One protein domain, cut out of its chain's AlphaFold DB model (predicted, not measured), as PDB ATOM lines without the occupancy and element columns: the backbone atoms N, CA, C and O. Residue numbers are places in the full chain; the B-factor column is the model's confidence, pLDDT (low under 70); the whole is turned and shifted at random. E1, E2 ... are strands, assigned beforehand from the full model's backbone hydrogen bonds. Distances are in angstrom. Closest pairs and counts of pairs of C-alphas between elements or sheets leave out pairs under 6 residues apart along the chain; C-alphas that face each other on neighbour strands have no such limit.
ATOM      1  N   TYR A 320      85.851 139.074 102.192       93.56
ATOM      2  CA  TYR A 320      87.067 139.891 102.288       93.56
ATOM      3  C   TYR A 320      88.332 139.093 101.918       93.56
ATOM      4  O   TYR A 320      88.601 138.065 102.538       93.56
ATOM      5  N   PRO A 321      89.152 139.528 100.943       93.38
ATOM      6  CA  PRO A 321      90.403 138.845 100.621       93.38
ATOM      7  C   PRO A 321      91.448 139.062 101.721       93.38
ATOM      8  O   PRO A 321      91.726 140.203 102.090       93.38
ATOM      9  N   VAL A 322      92.061 137.980 102.213       93.31
ATOM     10  CA  VAL A 322      93.106 138.041 103.249       93.31
ATOM     11  C   VAL A 322      94.309 137.195 102.852       93.31
ATOM     12  O   VAL A 322      94.213 135.976 102.693       93.31
ATOM     13  N   ASP A 323      95.459 137.850 102.716       92.88
ATOM     14  CA  ASP A 323      96.750 137.193 102.548       92.88
ATOM     15  C   ASP A 323      97.437 137.074 103.915       92.88
ATOM     16  O   ASP A 323      97.669 138.076 104.599       92.88
ATOM     17  N   PHE A 324      97.736 135.845 104.331       92.12
ATOM     18  CA  PHE A 324      98.405 135.572 105.602       92.12
ATOM     19  C   PHE A 324      99.933 135.502 105.473       92.12
ATOM     20  O   PHE A 324     100.609 135.305 106.482       92.12
ATOM     21  N   GLU A 325     100.496 135.715 104.275       92.81
ATOM     22  CA  GLU A 325     101.943 135.860 104.020       92.81
ATOM     23  C   GLU A 325     102.797 134.688 104.549       92.81
ATOM     24  O   GLU A 325     103.977 134.847 104.866       92.81
ATOM     25  N   LYS A 326     102.207 133.489 104.638       88.69
ATOM     26  CA  LYS A 326     102.793 132.289 105.262       88.69
ATOM     27  C   LYS A 326     103.087 132.449 106.759       88.69
ATOM     28  O   LYS A 326     104.013 131.835 107.288       88.69
ATOM     29  N   SER A 327     102.258 133.218 107.461       89.19
ATOM     30  CA  SER A 327     102.319 133.435 108.908       89.19
ATOM     31  C   SER A 327     101.042 132.974 109.625       89.19
ATOM     32  O   SER A 327      99.985 132.808 109.019       89.19
ATOM     33  N   THR A 328     101.139 132.794 110.944       87.50
ATOM     34  CA  THR A 328      99.996 132.669 111.867       87.50
ATOM     35  C   THR A 328      99.655 133.987 112.573       87.50
ATOM     36  O   THR A 328      98.806 134.013 113.461       87.50
ATOM     37  N   SER A 329     100.311 135.095 112.213       88.81
ATOM     38  CA  SER A 329     100.014 136.424 112.759       88.81
ATOM     39  C   SER A 329      98.606 136.898 112.391       88.81
ATOM     40  O   SER A 329      98.155 136.717 111.261       88.81
ATOM     41  N   ALA A 330      97.939 137.575 113.328       90.19
ATOM     42  CA  ALA A 330      96.618 138.146 113.100       90.19
ATOM     43  C   ALA A 330      96.657 139.298 112.075       90.19
ATOM     44  O   ALA A 330      97.400 140.269 112.256       90.19
ATOM     45  N   LYS A 331      95.830 139.207 111.027       92.31
ATOM     46  CA  LYS A 331      95.657 140.223 109.971       92.31
ATOM     47  C   LYS A 331      94.404 141.061 110.237       92.31
ATOM     48  O   LYS A 331      93.402 140.517 110.696       92.31
ATOM     49  N   THR A 332      94.452 142.360 109.948       91.50
ATOM     50  CA  THR A 332      93.313 143.283 110.112       91.50
ATOM     51  C   THR A 332      92.490 143.364 108.823       91.50
ATOM     52  O   THR A 332      93.046 143.394 107.725       91.50
ATOM     53  N   LEU A 333      91.161 143.398 108.943       90.06
ATOM     54  CA  LEU A 333      90.231 143.632 107.838       90.06
ATOM     55  C   LEU A 333      89.958 145.132 107.655       90.06
ATOM     56  O   LEU A 333      88.860 145.608 107.937       90.06
ATOM     57  N   ASP A 334      90.928 145.878 107.131       82.12
ATOM     58  CA  ASP A 334      90.813 147.337 106.944       82.12
ATOM     59  C   ASP A 334      89.608 147.752 106.071       82.12
ATOM     60  O   ASP A 334      89.128 148.884 106.153       82.12
ATOM     61  N   ALA A 335      89.108 146.842 105.230       84.38
ATOM     62  CA  ALA A 335      87.943 147.040 104.369       84.38
ATOM     63  C   ALA A 335      86.584 146.800 105.066       84.38
ATOM     64  O   ALA A 335      85.570 147.270 104.554       84.38
ATOM     65  N   LEU A 336      86.540 146.110 106.213       89.31
ATOM     66  CA  LEU A 336      85.307 145.842 106.963       89.31
ATOM     67  C   LEU A 336      84.958 147.052 107.841       89.31
ATOM     68  O   LEU A 336      85.595 147.307 108.864       89.31
ATOM     69  N   LYS A 337      83.952 147.831 107.430       85.81
ATOM     70  CA  LYS A 337      83.567 149.081 108.107       85.81
ATOM     71  C   LYS A 337      82.439 148.872 109.117       85.81
ATOM     72  O   LYS A 337      81.268 149.074 108.815       85.81
ATOM     73  N   LEU A 338      82.818 148.513 110.341       87.31
ATOM     74  CA  LEU A 338      81.904 148.467 111.484       87.31
ATOM     75  C   LEU A 338      81.618 149.880 112.036       87.31
ATOM     76  O   LEU A 338      82.539 150.700 112.115       87.31
ATOM     77  N   PRO A 339      80.379 150.181 112.469       86.12
ATOM     78  CA  PRO A 339      80.073 151.420 113.170       86.12
ATOM     79  C   PRO A 339      80.540 151.362 114.634       86.12
ATOM     80  O   PRO A 339      80.711 150.295 115.228       86.12
ATOM     81  N   LYS A 340      80.725 152.535 115.250       84.00
ATOM     82  CA  LYS A 340      81.161 152.645 116.648       84.00
ATOM     83  C   LYS A 340      80.182 151.925 117.583       84.00
ATOM     84  O   LYS A 340      78.997 152.239 117.584       84.00
ATOM     85  N   GLY A 341      80.708 151.030 118.419       84.06
ATOM     86  CA  GLY A 341      79.929 150.232 119.371       84.06
ATOM     87  C   GLY A 341      79.631 148.806 118.900       84.06
ATOM     88  O   GLY A 341      79.195 148.003 119.716       84.06
ATOM     89  N   VAL A 342      79.903 148.467 117.635       89.50
ATOM     90  CA  VAL A 342      79.837 147.084 117.135       89.50
ATOM     91  C   VAL A 342      81.175 146.378 117.338       89.50
ATOM     92  O   VAL A 342      82.231 146.921 117.012       89.50
ATOM     93  N   THR A 343      81.127 145.146 117.840       90.44
ATOM     94  CA  THR A 343      82.283 144.253 117.969       90.44
ATOM     95  C   THR A 343      81.943 142.841 117.498       90.44
ATOM     96  O   THR A 343      80.842 142.341 117.717       90.44
ATOM     97  N   LEU A 344      82.908 142.196 116.844       91.38
ATOM     98  CA  LEU A 344      82.871 140.799 116.416       91.38
ATOM     99  C   LEU A 344      83.839 139.949 117.250       91.38
ATOM    100  O   LEU A 344      84.985 140.340 117.506       91.38
ATOM    101  N   SER A 345      83.380 138.749 117.601       87.75
ATOM    102  CA  SER A 345      84.131 137.692 118.291       87.75
ATOM    103  C   SER A 345      83.821 136.321 117.670       87.75
ATOM    104  O   SER A 345      82.836 136.189 116.943       87.75
ATOM    105  N   LYS A 346      84.631 135.278 117.920       82.75
ATOM    106  CA  LYS A 346      84.357 133.928 117.372       82.75
ATOM    107  C   LYS A 346      83.023 133.371 117.896       82.75
ATOM    108  O   LYS A 346      82.830 133.211 119.100       82.75
ATOM    109  N   GLY A 347      82.139 132.995 116.976       69.12
ATOM    110  CA  GLY A 347      80.842 132.385 117.251       69.12
ATOM    111  C   GLY A 347      80.966 130.904 117.607       69.12
ATOM    112  O   GLY A 347      80.824 130.036 116.746       69.12
ATOM    113  N   GLY A 348      81.204 130.619 118.889       62.66
ATOM    114  CA  GLY A 348      81.188 129.264 119.450       62.66
ATOM    115  C   GLY A 348      82.298 128.332 118.941       62.66
ATOM    116  O   GLY A 348      83.329 128.763 118.427       62.66
ATOM    117  N   VAL A 349      82.072 127.023 119.111       54.34
ATOM    118  CA  VAL A 349      83.009 125.941 118.736       54.34
ATOM    119  C   VAL A 349      82.839 125.442 117.295       54.34
ATOM    120  O   VAL A 349      83.521 124.507 116.881       54.34
ATOM    121  N   SER A 350      81.925 126.043 116.531       52.25
ATOM    122  CA  SER A 350      81.617 125.665 115.150       52.25
ATOM    123  C   SER A 350      82.836 125.764 114.225       52.25
ATOM    124  O   SER A 350      83.721 126.607 114.406       52.25
ATOM    125  N   LEU A 351      82.860 124.888 113.216       53.12
ATOM    126  CA  LEU A 351      83.860 124.910 112.152       53.12
ATOM    127  C   LEU A 351      83.854 126.274 111.424       53.12
ATOM    128  O   LEU A 351      82.795 126.888 111.307       53.12
ATOM    129  N   PRO A 352      85.015 126.741 110.928       66.56
ATOM    130  CA  PRO A 352      86.315 126.074 110.968       66.56
ATOM    131  C   PRO A 352      87.051 126.244 112.315       66.56
ATOM    132  O   PRO A 352      87.016 127.287 112.982       66.56
ATOM    133  N   THR A 353      87.754 125.184 112.713       70.69
ATOM    134  CA  THR A 353      88.581 125.121 113.927       70.69
ATOM    135  C   THR A 353      89.899 125.883 113.765       70.69
ATOM    136  O   THR A 353      90.376 126.122 112.658       70.69
ATOM    137  N   GLY A 354      90.489 126.317 114.885       77.62
ATOM    138  CA  GLY A 354      91.776 127.029 114.920       77.62
ATOM    139  C   GLY A 354      91.768 128.484 114.421       77.62
ATOM    140  O   GLY A 354      92.704 129.216 114.713       77.62
ATOM    141  N   TRP A 355      90.709 128.931 113.740       86.12
ATOM    142  CA  TRP A 355      90.485 130.341 113.400       86.12
ATOM    143  C   TRP A 355      89.967 131.141 114.598       86.12
ATOM    144  O   TRP A 355      88.997 130.709 115.236       86.12
ATOM    145  N   SER A 356      90.520 132.335 114.836       86.44
ATOM    146  CA  SER A 356      89.976 133.319 115.788       86.44
ATOM    147  C   SER A 356      89.580 134.627 115.100       86.44
ATOM    148  O   SER A 356      90.244 135.063 114.162       86.44
ATOM    149  N   VAL A 357      88.550 135.288 115.633       92.56
ATOM    150  CA  VAL A 357      88.107 136.635 115.240       92.56
ATOM    151  C   VAL A 357      87.997 137.487 116.500       92.56
ATOM    152  O   VAL A 357      87.419 137.029 117.491       92.56
ATOM    153  N   THR A 358      88.549 138.699 116.468       88.38
ATOM    154  CA  THR A 358      88.504 139.682 117.566       88.38
ATOM    155  C   THR A 358      88.405 141.094 117.000       88.38
ATOM    156  O   THR A 358      88.953 141.352 115.933       88.38
ATOM    157  N   THR A 359      87.791 142.028 117.721       90.88
ATOM    158  CA  THR A 359      87.752 143.452 117.332       90.88
ATOM    159  C   THR A 359      88.571 144.290 118.308       90.88
ATOM    160  O   THR A 359      88.484 144.070 119.515       90.88
ATOM    161  N   ASP A 360      89.358 145.230 117.793       83.12
ATOM    162  CA  ASP A 360      90.157 146.177 118.575       83.12
ATOM    163  C   ASP A 360      89.989 147.624 118.063       83.12
ATOM    164  O   ASP A 360      88.968 147.962 117.463       83.12
ATOM    165  N   ALA A 361      90.947 148.506 118.364       76.50
ATOM    166  CA  ALA A 361      90.916 149.909 117.952       76.50
ATOM    167  C   ALA A 361      91.281 150.138 116.469       76.50
ATOM    168  O   ALA A 361      90.916 151.183 115.928       76.50
ATOM    169  N   ASP A 362      91.976 149.191 115.830       74.88
ATOM    170  CA  ASP A 362      92.374 149.262 114.419       74.88
ATOM    171  C   ASP A 362      91.291 148.648 113.513       74.88
ATOM    172  O   ASP A 362      91.065 149.120 112.397       74.88
ATOM    173  N   GLY A 363      90.590 147.612 113.995       84.12
ATOM    174  CA  GLY A 363      89.436 147.023 113.313       84.12
ATOM    175  C   GLY A 363      89.143 145.583 113.738       84.12
ATOM    176  O   GLY A 363      89.361 145.185 114.881       84.12
ATOM    177  N   VAL A 364      88.639 144.774 112.802       92.06
ATOM    178  CA  VAL A 364      88.478 143.325 113.008       92.06
ATOM    179  C   VAL A 364      89.781 142.621 112.651       92.06
ATOM    180  O   VAL A 364      90.223 142.679 111.504       92.06
ATOM    181  N   ARG A 365      90.377 141.915 113.615       91.69
ATOM    182  CA  ARG A 365      91.505 141.008 113.389       91.69
ATOM    183  C   ARG A 365      91.027 139.576 113.172       91.69
ATOM    184  O   ARG A 365      90.126 139.098 113.867       91.69
ATOM    185  N   ILE A 366      91.706 138.867 112.277       93.06
ATOM    186  CA  ILE A 366      91.549 137.428 112.050       93.06
ATOM    187  C   ILE A 366      92.901 136.742 112.222       93.06
ATOM    188  O   ILE A 366      93.884 137.139 111.593       93.06
ATOM    189  N   THR A 367      92.937 135.684 113.032       92.56
ATOM    190  CA  THR A 367      94.115 134.820 113.204       92.56
ATOM    191  C   THR A 367      93.840 133.463 112.555       92.56
ATOM    192  O   THR A 367      92.824 132.843 112.897       92.56
ATOM    193  N   PRO A 368      94.699 132.980 111.640       92.62
ATOM    194  CA  PRO A 368      94.508 131.695 110.985       92.62
ATOM    195  C   PRO A 368      95.110 130.541 111.811       92.62
ATOM    196  O   PRO A 368      96.075 130.738 112.557       92.62
ATOM    197  N   PRO A 369      94.632 129.298 111.623       87.19
ATOM    198  CA  PRO A 369      95.390 128.115 112.006       87.19
ATOM    199  C   PRO A 369      96.666 127.998 111.155       87.19
ATOM    200  O   PRO A 369      96.719 128.456 110.015       87.19
ATOM    201  N   ALA A 370      97.674 127.276 111.656       81.62
ATOM    202  CA  ALA A 370      98.942 127.066 110.943       81.62
ATOM    203  C   ALA A 370      98.821 126.327 109.588       81.62
ATOM    204  O   ALA A 370      99.784 126.288 108.819       81.62
ATOM    205  N   THR A 371      97.655 125.738 109.310       80.75
ATOM    206  CA  THR A 371      97.300 125.011 108.087       80.75
ATOM    207  C   THR A 371      95.840 125.297 107.738       80.75
ATOM    208  O   THR A 371      94.964 125.005 108.555       80.75
ATOM    209  N   PHE A 372      95.568 125.782 106.531       83.38
ATOM    210  CA  PHE A 372      94.220 125.875 105.963       83.38
ATOM    211  C   PHE A 372      94.263 125.610 104.452       83.38
ATOM    212  O   PHE A 372      95.325 125.698 103.833       83.38
ATOM    213  N   THR A 373      93.115 125.270 103.867       84.19
ATOM    214  CA  THR A 373      92.930 125.227 102.411       84.19
ATOM    215  C   THR A 373      92.675 126.647 101.916       84.19
ATOM    216  O   THR A 373      91.834 127.337 102.483       84.19
ATOM    217  N   GLU A 374      93.399 127.096 100.890       87.88
ATOM    218  CA  GLU A 374      93.155 128.410 100.282       87.88
ATOM    219  C   GLU A 374      91.795 128.453  99.575       87.88
ATOM    220  O   GLU A 374      91.393 127.479  98.937       87.88
ATOM    221  N   GLY A 375      91.114 129.595  99.658       88.38
ATOM    222  CA  GLY A 375      89.770 129.779  99.109       88.38
ATOM    223  C   GLY A 375      88.846 130.515 100.072       88.38
ATOM    224  O   GLY A 375      89.306 131.166 101.012       88.38
ATOM    225  N   ASP A 376      87.546 130.414  99.817       91.12
ATOM    226  CA  ASP A 376      86.522 131.076 100.619       91.12
ATOM    227  C   ASP A 376      86.244 130.295 101.910       91.12
ATOM    228  O   ASP A 376      86.040 129.079 101.903       91.12
ATOM    229  N   ILE A 377      86.265 131.007 103.034       88.25
ATOM    230  CA  ILE A 377      86.122 130.475 104.387       88.25
ATOM    231  C   ILE A 377      85.066 131.301 105.116       88.25
ATOM    232  O   ILE A 377      85.182 132.519 105.260       88.25
ATOM    233  N   GLU A 378      84.040 130.613 105.606       91.88
ATOM    234  CA  GLU A 378      82.973 131.198 106.408       91.88
ATOM    235  C   GLU A 378      83.312 131.073 107.895       91.88
ATOM    236  O   GLU A 378      83.467 129.972 108.423       91.88
ATOM    237  N   LEU A 379      83.464 132.208 108.577       90.12
ATOM    238  CA  LEU A 379      83.770 132.269 110.001       90.12
ATOM    239  C   LEU A 379      82.490 132.595 110.784       90.12
ATOM    240  O   LEU A 379      81.994 133.719 110.673       90.12
ATOM    241  N   PRO A 380      81.951 131.673 111.604       89.75
ATOM    242  CA  PRO A 380      80.845 132.001 112.494       89.75
ATOM    243  C   PRO A 380      81.324 133.021 113.532       89.75
ATOM    244  O   PRO A 380      82.360 132.826 114.182       89.75
ATOM    245  N   VAL A 381      80.571 134.107 113.697       91.31
ATOM    246  CA  VAL A 381      80.876 135.209 114.616       91.31
ATOM    247  C   VAL A 381      79.685 135.539 115.512       91.31
ATOM    248  O   VAL A 381      78.528 135.466 115.099       91.31
ATOM    249  N   SER A 382      79.982 135.922 116.751       90.69
ATOM    250  CA  SER A 382      79.035 136.612 117.626       90.69
ATOM    251  C   SER A 382      79.282 138.112 117.504       90.69
ATOM    252  O   SER A 382      80.409 138.573 117.727       90.69
ATOM    253  N   VAL A 383      78.234 138.852 117.154       91.19
ATOM    254  CA  VAL A 383      78.204 140.315 117.129       91.19
ATOM    255  C   VAL A 383      77.653 140.805 118.465       91.19
ATOM    256  O   VAL A 383      76.579 140.365 118.865       91.19
ATOM    257  N   GLU A 384      78.338 141.743 119.119       90.12
ATOM    258  CA  GLU A 384      77.745 142.605 120.151       90.12
ATOM    259  C   GLU A 384      77.673 144.037 119.605       90.12
ATOM    260  O   GLU A 384      78.693 144.581 119.174       90.12
ATOM    261  N   GLN A 385      76.485 144.649 119.628       87.88
ATOM    262  CA  GLN A 385      76.280 146.058 119.289       87.88
ATOM    263  C   GLN A 385      75.828 146.832 120.529       87.88
ATOM    264  O   GLN A 385      74.763 146.571 121.082       87.88
ATOM    265  N   VAL A 386      76.622 147.816 120.947       85.06
ATOM    266  CA  VAL A 386      76.265 148.760 122.014       85.06
ATOM    267  C   VAL A 386      75.696 150.033 121.388       85.06
ATOM    268  O   VAL A 386      76.384 150.724 120.632       85.06
ATOM    269  N   HIS A 387      74.441 150.350 121.699       80.62
ATOM    270  CA  HIS A 387      73.755 151.543 121.204       80.62
ATOM    271  C   HIS A 387      74.092 152.791 122.042       80.62
ATOM    272  O   HIS A 387      74.664 152.713 123.130       80.62
ATOM    273  N   ALA A 388      73.734 153.975 121.535       77.94
ATOM    274  CA  ALA A 388      74.063 155.259 122.165       77.94
ATOM    275  C   ALA A 388      73.360 155.507 123.518       77.94
ATOM    276  O   ALA A 388      73.813 156.349 124.290       77.94
ATOM    277  N   ASP A 389      72.284 154.773 123.811       75.44
ATOM    278  CA  ASP A 389      71.577 154.763 125.100       75.44
ATOM    279  C   ASP A 389      72.160 153.752 126.110       75.44
ATOM    280  O   ASP A 389      71.694 153.666 127.246       75.44
ATOM    281  N   GLY A 390      73.190 152.994 125.716       75.69
ATOM    282  CA  GLY A 390      73.807 151.942 126.522       75.69
ATOM    283  C   GLY A 390      73.097 150.586 126.461       75.69
ATOM    284  O   GLY A 390      73.548 149.655 127.131       75.69
ATOM    285  N   THR A 391      72.029 150.435 125.668       77.12
ATOM    286  CA  THR A 391      71.456 149.109 125.389       77.12
ATOM    287  C   THR A 391      72.433 148.257 124.578       77.12
ATOM    288  O   THR A 391      73.264 148.771 123.822       77.12
ATOM    289  N   LYS A 392      72.352 146.935 124.759       80.75
ATOM    290  CA  LYS A 392      73.152 145.954 124.027       80.75
ATOM    291  C   LYS A 392      72.254 145.054 123.195       80.75
ATOM    292  O   LYS A 392      71.332 144.449 123.736       80.75
ATOM    293  N   ASP A 393      72.589 144.921 121.924       81.25
ATOM    294  CA  ASP A 393      72.099 143.872 121.038       81.25
ATOM    295  C   ASP A 393      73.192 142.804 120.871       81.25
ATOM    296  O   ASP A 393      74.391 143.094 120.975       81.25
ATOM    297  N   THR A 394      72.810 141.545 120.677       85.44
ATOM    298  CA  THR A 394      73.762 140.441 120.504       85.44
ATOM    299  C   THR A 394      73.159 139.350 119.635       85.44
ATOM    300  O   THR A 394      72.208 138.676 120.031       85.44
ATOM    301  N   PHE A 395      73.755 139.133 118.464       85.56
ATOM    302  CA  PHE A 395      73.284 138.164 117.479       85.56
ATOM    303  C   PHE A 395      74.441 137.373 116.859       85.56
ATOM    304  O   PHE A 395      75.619 137.699 117.021       85.56
ATOM    305  N   LYS A 396      74.104 136.280 116.169       89.25
ATOM    306  CA  LYS A 396      75.066 135.464 115.418       89.25
ATOM    307  C   LYS A 396      75.056 135.884 113.956       89.25
ATOM    308  O   LYS A 396      73.988 136.112 113.398       89.25
ATOM    309  N   ALA A 397      76.229 135.922 113.344       89.56
ATOM    310  CA  ALA A 397      76.400 136.170 111.920       89.56
ATOM    311  C   ALA A 397      77.549 135.312 111.364       89.56
ATOM    312  O   ALA A 397      78.241 134.611 112.107       89.56
ATOM    313  N   THR A 398      77.766 135.399 110.056       90.88
ATOM    314  CA  THR A 398      78.887 134.761 109.362       90.88
ATOM    315  C   THR A 398      79.744 135.846 108.725       90.88
ATOM    316  O   THR A 398      79.221 136.694 108.011       90.88
ATOM    317  N   LEU A 399      81.052 135.814 108.969       92.31
ATOM    318  CA  LEU A 399      82.039 136.675 108.322       92.31
ATOM    319  C   LEU A 399      82.766 135.868 107.243       92.31
ATOM    320  O   LEU A 399      83.397 134.857 107.557       92.31
ATOM    321  N   LYS A 400      82.689 136.293 105.979       93.38
ATOM    322  CA  LYS A 400      83.293 135.565 104.852       93.38
ATOM    323  C   LYS A 400      84.665 136.137 104.494       93.38
ATOM    324  O   LYS A 400      84.821 137.350 104.349       93.38
ATOM    325  N   ILE A 401      85.662 135.272 104.309       94.44
ATOM    326  CA  ILE A 401      87.001 135.665 103.839       94.44
ATOM    327  C   ILE A 401      87.496 134.780 102.699       94.44
ATOM    328  O   ILE A 401      87.213 133.591 102.689       94.44
ATOM    329  N   ALA A 402      88.296 135.336 101.789       93.00
ATOM    330  CA  ALA A 402      89.043 134.580 100.784       93.00
ATOM    331  C   ALA A 402      90.513 134.479 101.230       93.00
ATOM    332  O   ALA A 402      91.302 135.404 101.010       93.00
ATOM    333  N   ALA A 403      90.863 133.386 101.913       93.44
ATOM    334  CA  ALA A 403      92.140 133.208 102.607       93.44
ATOM    335  C   ALA A 403      93.244 132.630 101.703       93.44
ATOM    336  O   ALA A 403      93.005 131.688 100.942       93.44
ATOM    337  N   LYS A 404      94.469 133.166 101.815       92.75
ATOM    338  CA  LYS A 404      95.647 132.775 101.011       92.75
ATOM    339  C   LYS A 404      96.944 132.720 101.824       92.75
ATOM    340  O   LYS A 404      97.045 133.353 102.874       92.75
ATOM    341  N   ASN A 405      97.934 131.994 101.303       89.25
ATOM    342  CA  ASN A 405      99.273 131.782 101.856       89.25
ATOM    343  C   ASN A 405      99.276 131.283 103.320       89.25
ATOM    344  O   ASN A 405      99.718 132.012 104.214       89.25
ATOM    345  N   PRO A 406      98.824 130.041 103.598       89.00
ATOM    346  CA  PRO A 406      98.964 129.423 104.917       89.00
ATOM    347  C   PRO A 406     100.440 129.248 105.309       89.00
ATOM    348  O   PRO A 406     101.301 129.041 104.453       89.00
ATOM    349  N   SER A 407     100.746 129.281 106.613       86.94
ATOM    350  CA  SER A 407     102.130 129.133 107.109       86.94
ATOM    351  C   SER A 407     102.756 127.762 106.863       86.94
ATOM    352  O   SER A 407     103.977 127.645 106.789       86.94
ATOM    353  N   LYS A 408     101.925 126.725 106.734       81.12
ATOM    354  CA  LYS A 408     102.294 125.404 106.224       81.12
ATOM    355  C   LYS A 408     101.190 124.957 105.276       81.12
ATOM    356  O   LYS A 408     100.008 124.998 105.632       81.12
ATOM    357  N   THR A 409     101.554 124.524 104.077       73.00
ATOM    358  CA  THR A 409     100.601 123.898 103.157       73.00
ATOM    359  C   THR A 409     100.165 122.528 103.697       73.00
ATOM    360  O   THR A 409     100.930 121.869 104.411       73.00
ATOM    361  N   PRO A 410      98.968 122.031 103.329       64.25
ATOM    362  CA  PRO A 410      98.563 120.662 103.660       64.25
ATOM    363  C   PRO A 410      99.560 119.595 103.166       64.25
ATOM    364  O   PRO A 410      99.746 118.572 103.822       64.25
ATOM    365  N   ALA A 411     100.247 119.852 102.045       59.81
ATOM    366  CA  ALA A 411     101.232 118.942 101.463       59.81
ATOM    367  C   ALA A 411     102.516 118.810 102.305       59.81
ATOM    368  O   ALA A 411     103.021 117.701 102.470       59.81
TER     369      ALA A 411
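This is residues 320 to 411 of the 850 residues of an uncharacterized protein of Corynebacterium sp. HMSC034B08 (UniProt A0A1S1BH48). A long, twisted hairpin, E5 and E6, runs along most of the length of this domain; with E1 beside E6 and E2 beside E5 it makes a curled sheet, and the small hairpin E3 and E4 covers part of it, the two sheets forming a small, lopsided sandwich. The turn after E5 lies towards one end of the long axis, and the last printed residues make the other end. The printed part has 92 residues with no named helix and six named strands, E1 to E6 in that order; the larger sheet runs E1 E6 E5 E2 and is mixed, while E3 and E4 are antiparallel. The class is all strand, though under half of the residues, 42 of 92, are in named elements. The whole is compact, with a radius of gyration of the C-alphas of 13.8 A and spans of 52 by 25 by 17 A.

Find C-alpha 320 at (87.067, 139.891, 102.288); E1 runs from there to residue 323. Then come E2, residues 342 to 346, E3, residues 356 to 359, and E4, residues 364 to 367. E5, residues 375 to 386, begins at C-alpha 375, (89.770, 129.779, 99.109), and is 32.7 A long. E6, residues 392 to 404, is 34.8 A long and ends at C-alpha 404, (95.647, 132.775, 101.011).

Begin at edge strand E1, parallel to E6, where N 320 and O 400 are within hydrogen-bond range at 2.9 A. E6 and E5 form an antiparallel hairpin, with N 377 and O 401 at 2.8 A and N 393 and O 385 at 2.9 A. E5 bends by 51 degrees at residue 380, and E6 by 59 degrees at residue 395. The other edge strand, E2, is antiparallel to E5, with N 343 and O 384 at 2.8 A. This sheet is strongly twisted. Now look at the hairpin E3 and E4, where N 365 and O 358 are 2.8 A apart. Between the two sheets of the sandwich, two sheets face to face, the closest C-alphas of E2 and E3 are those of Ser 345 and Thr 358, 4.9 A apart. Residues 331 to 332 pair antiparallel with residues 365 to 366 of E4. E1 is apart from E3 and E4.

The two C-alphas farthest apart, those of Asp 389 and Ala 411, are 52.2 A apart. The printed part has no cut. The link from E1 to E2, residues 324 to 341, is long. Mean pLDDT of the printed part is 84.8; look for values under 70 at residues 347 to 352 and 410 to 411.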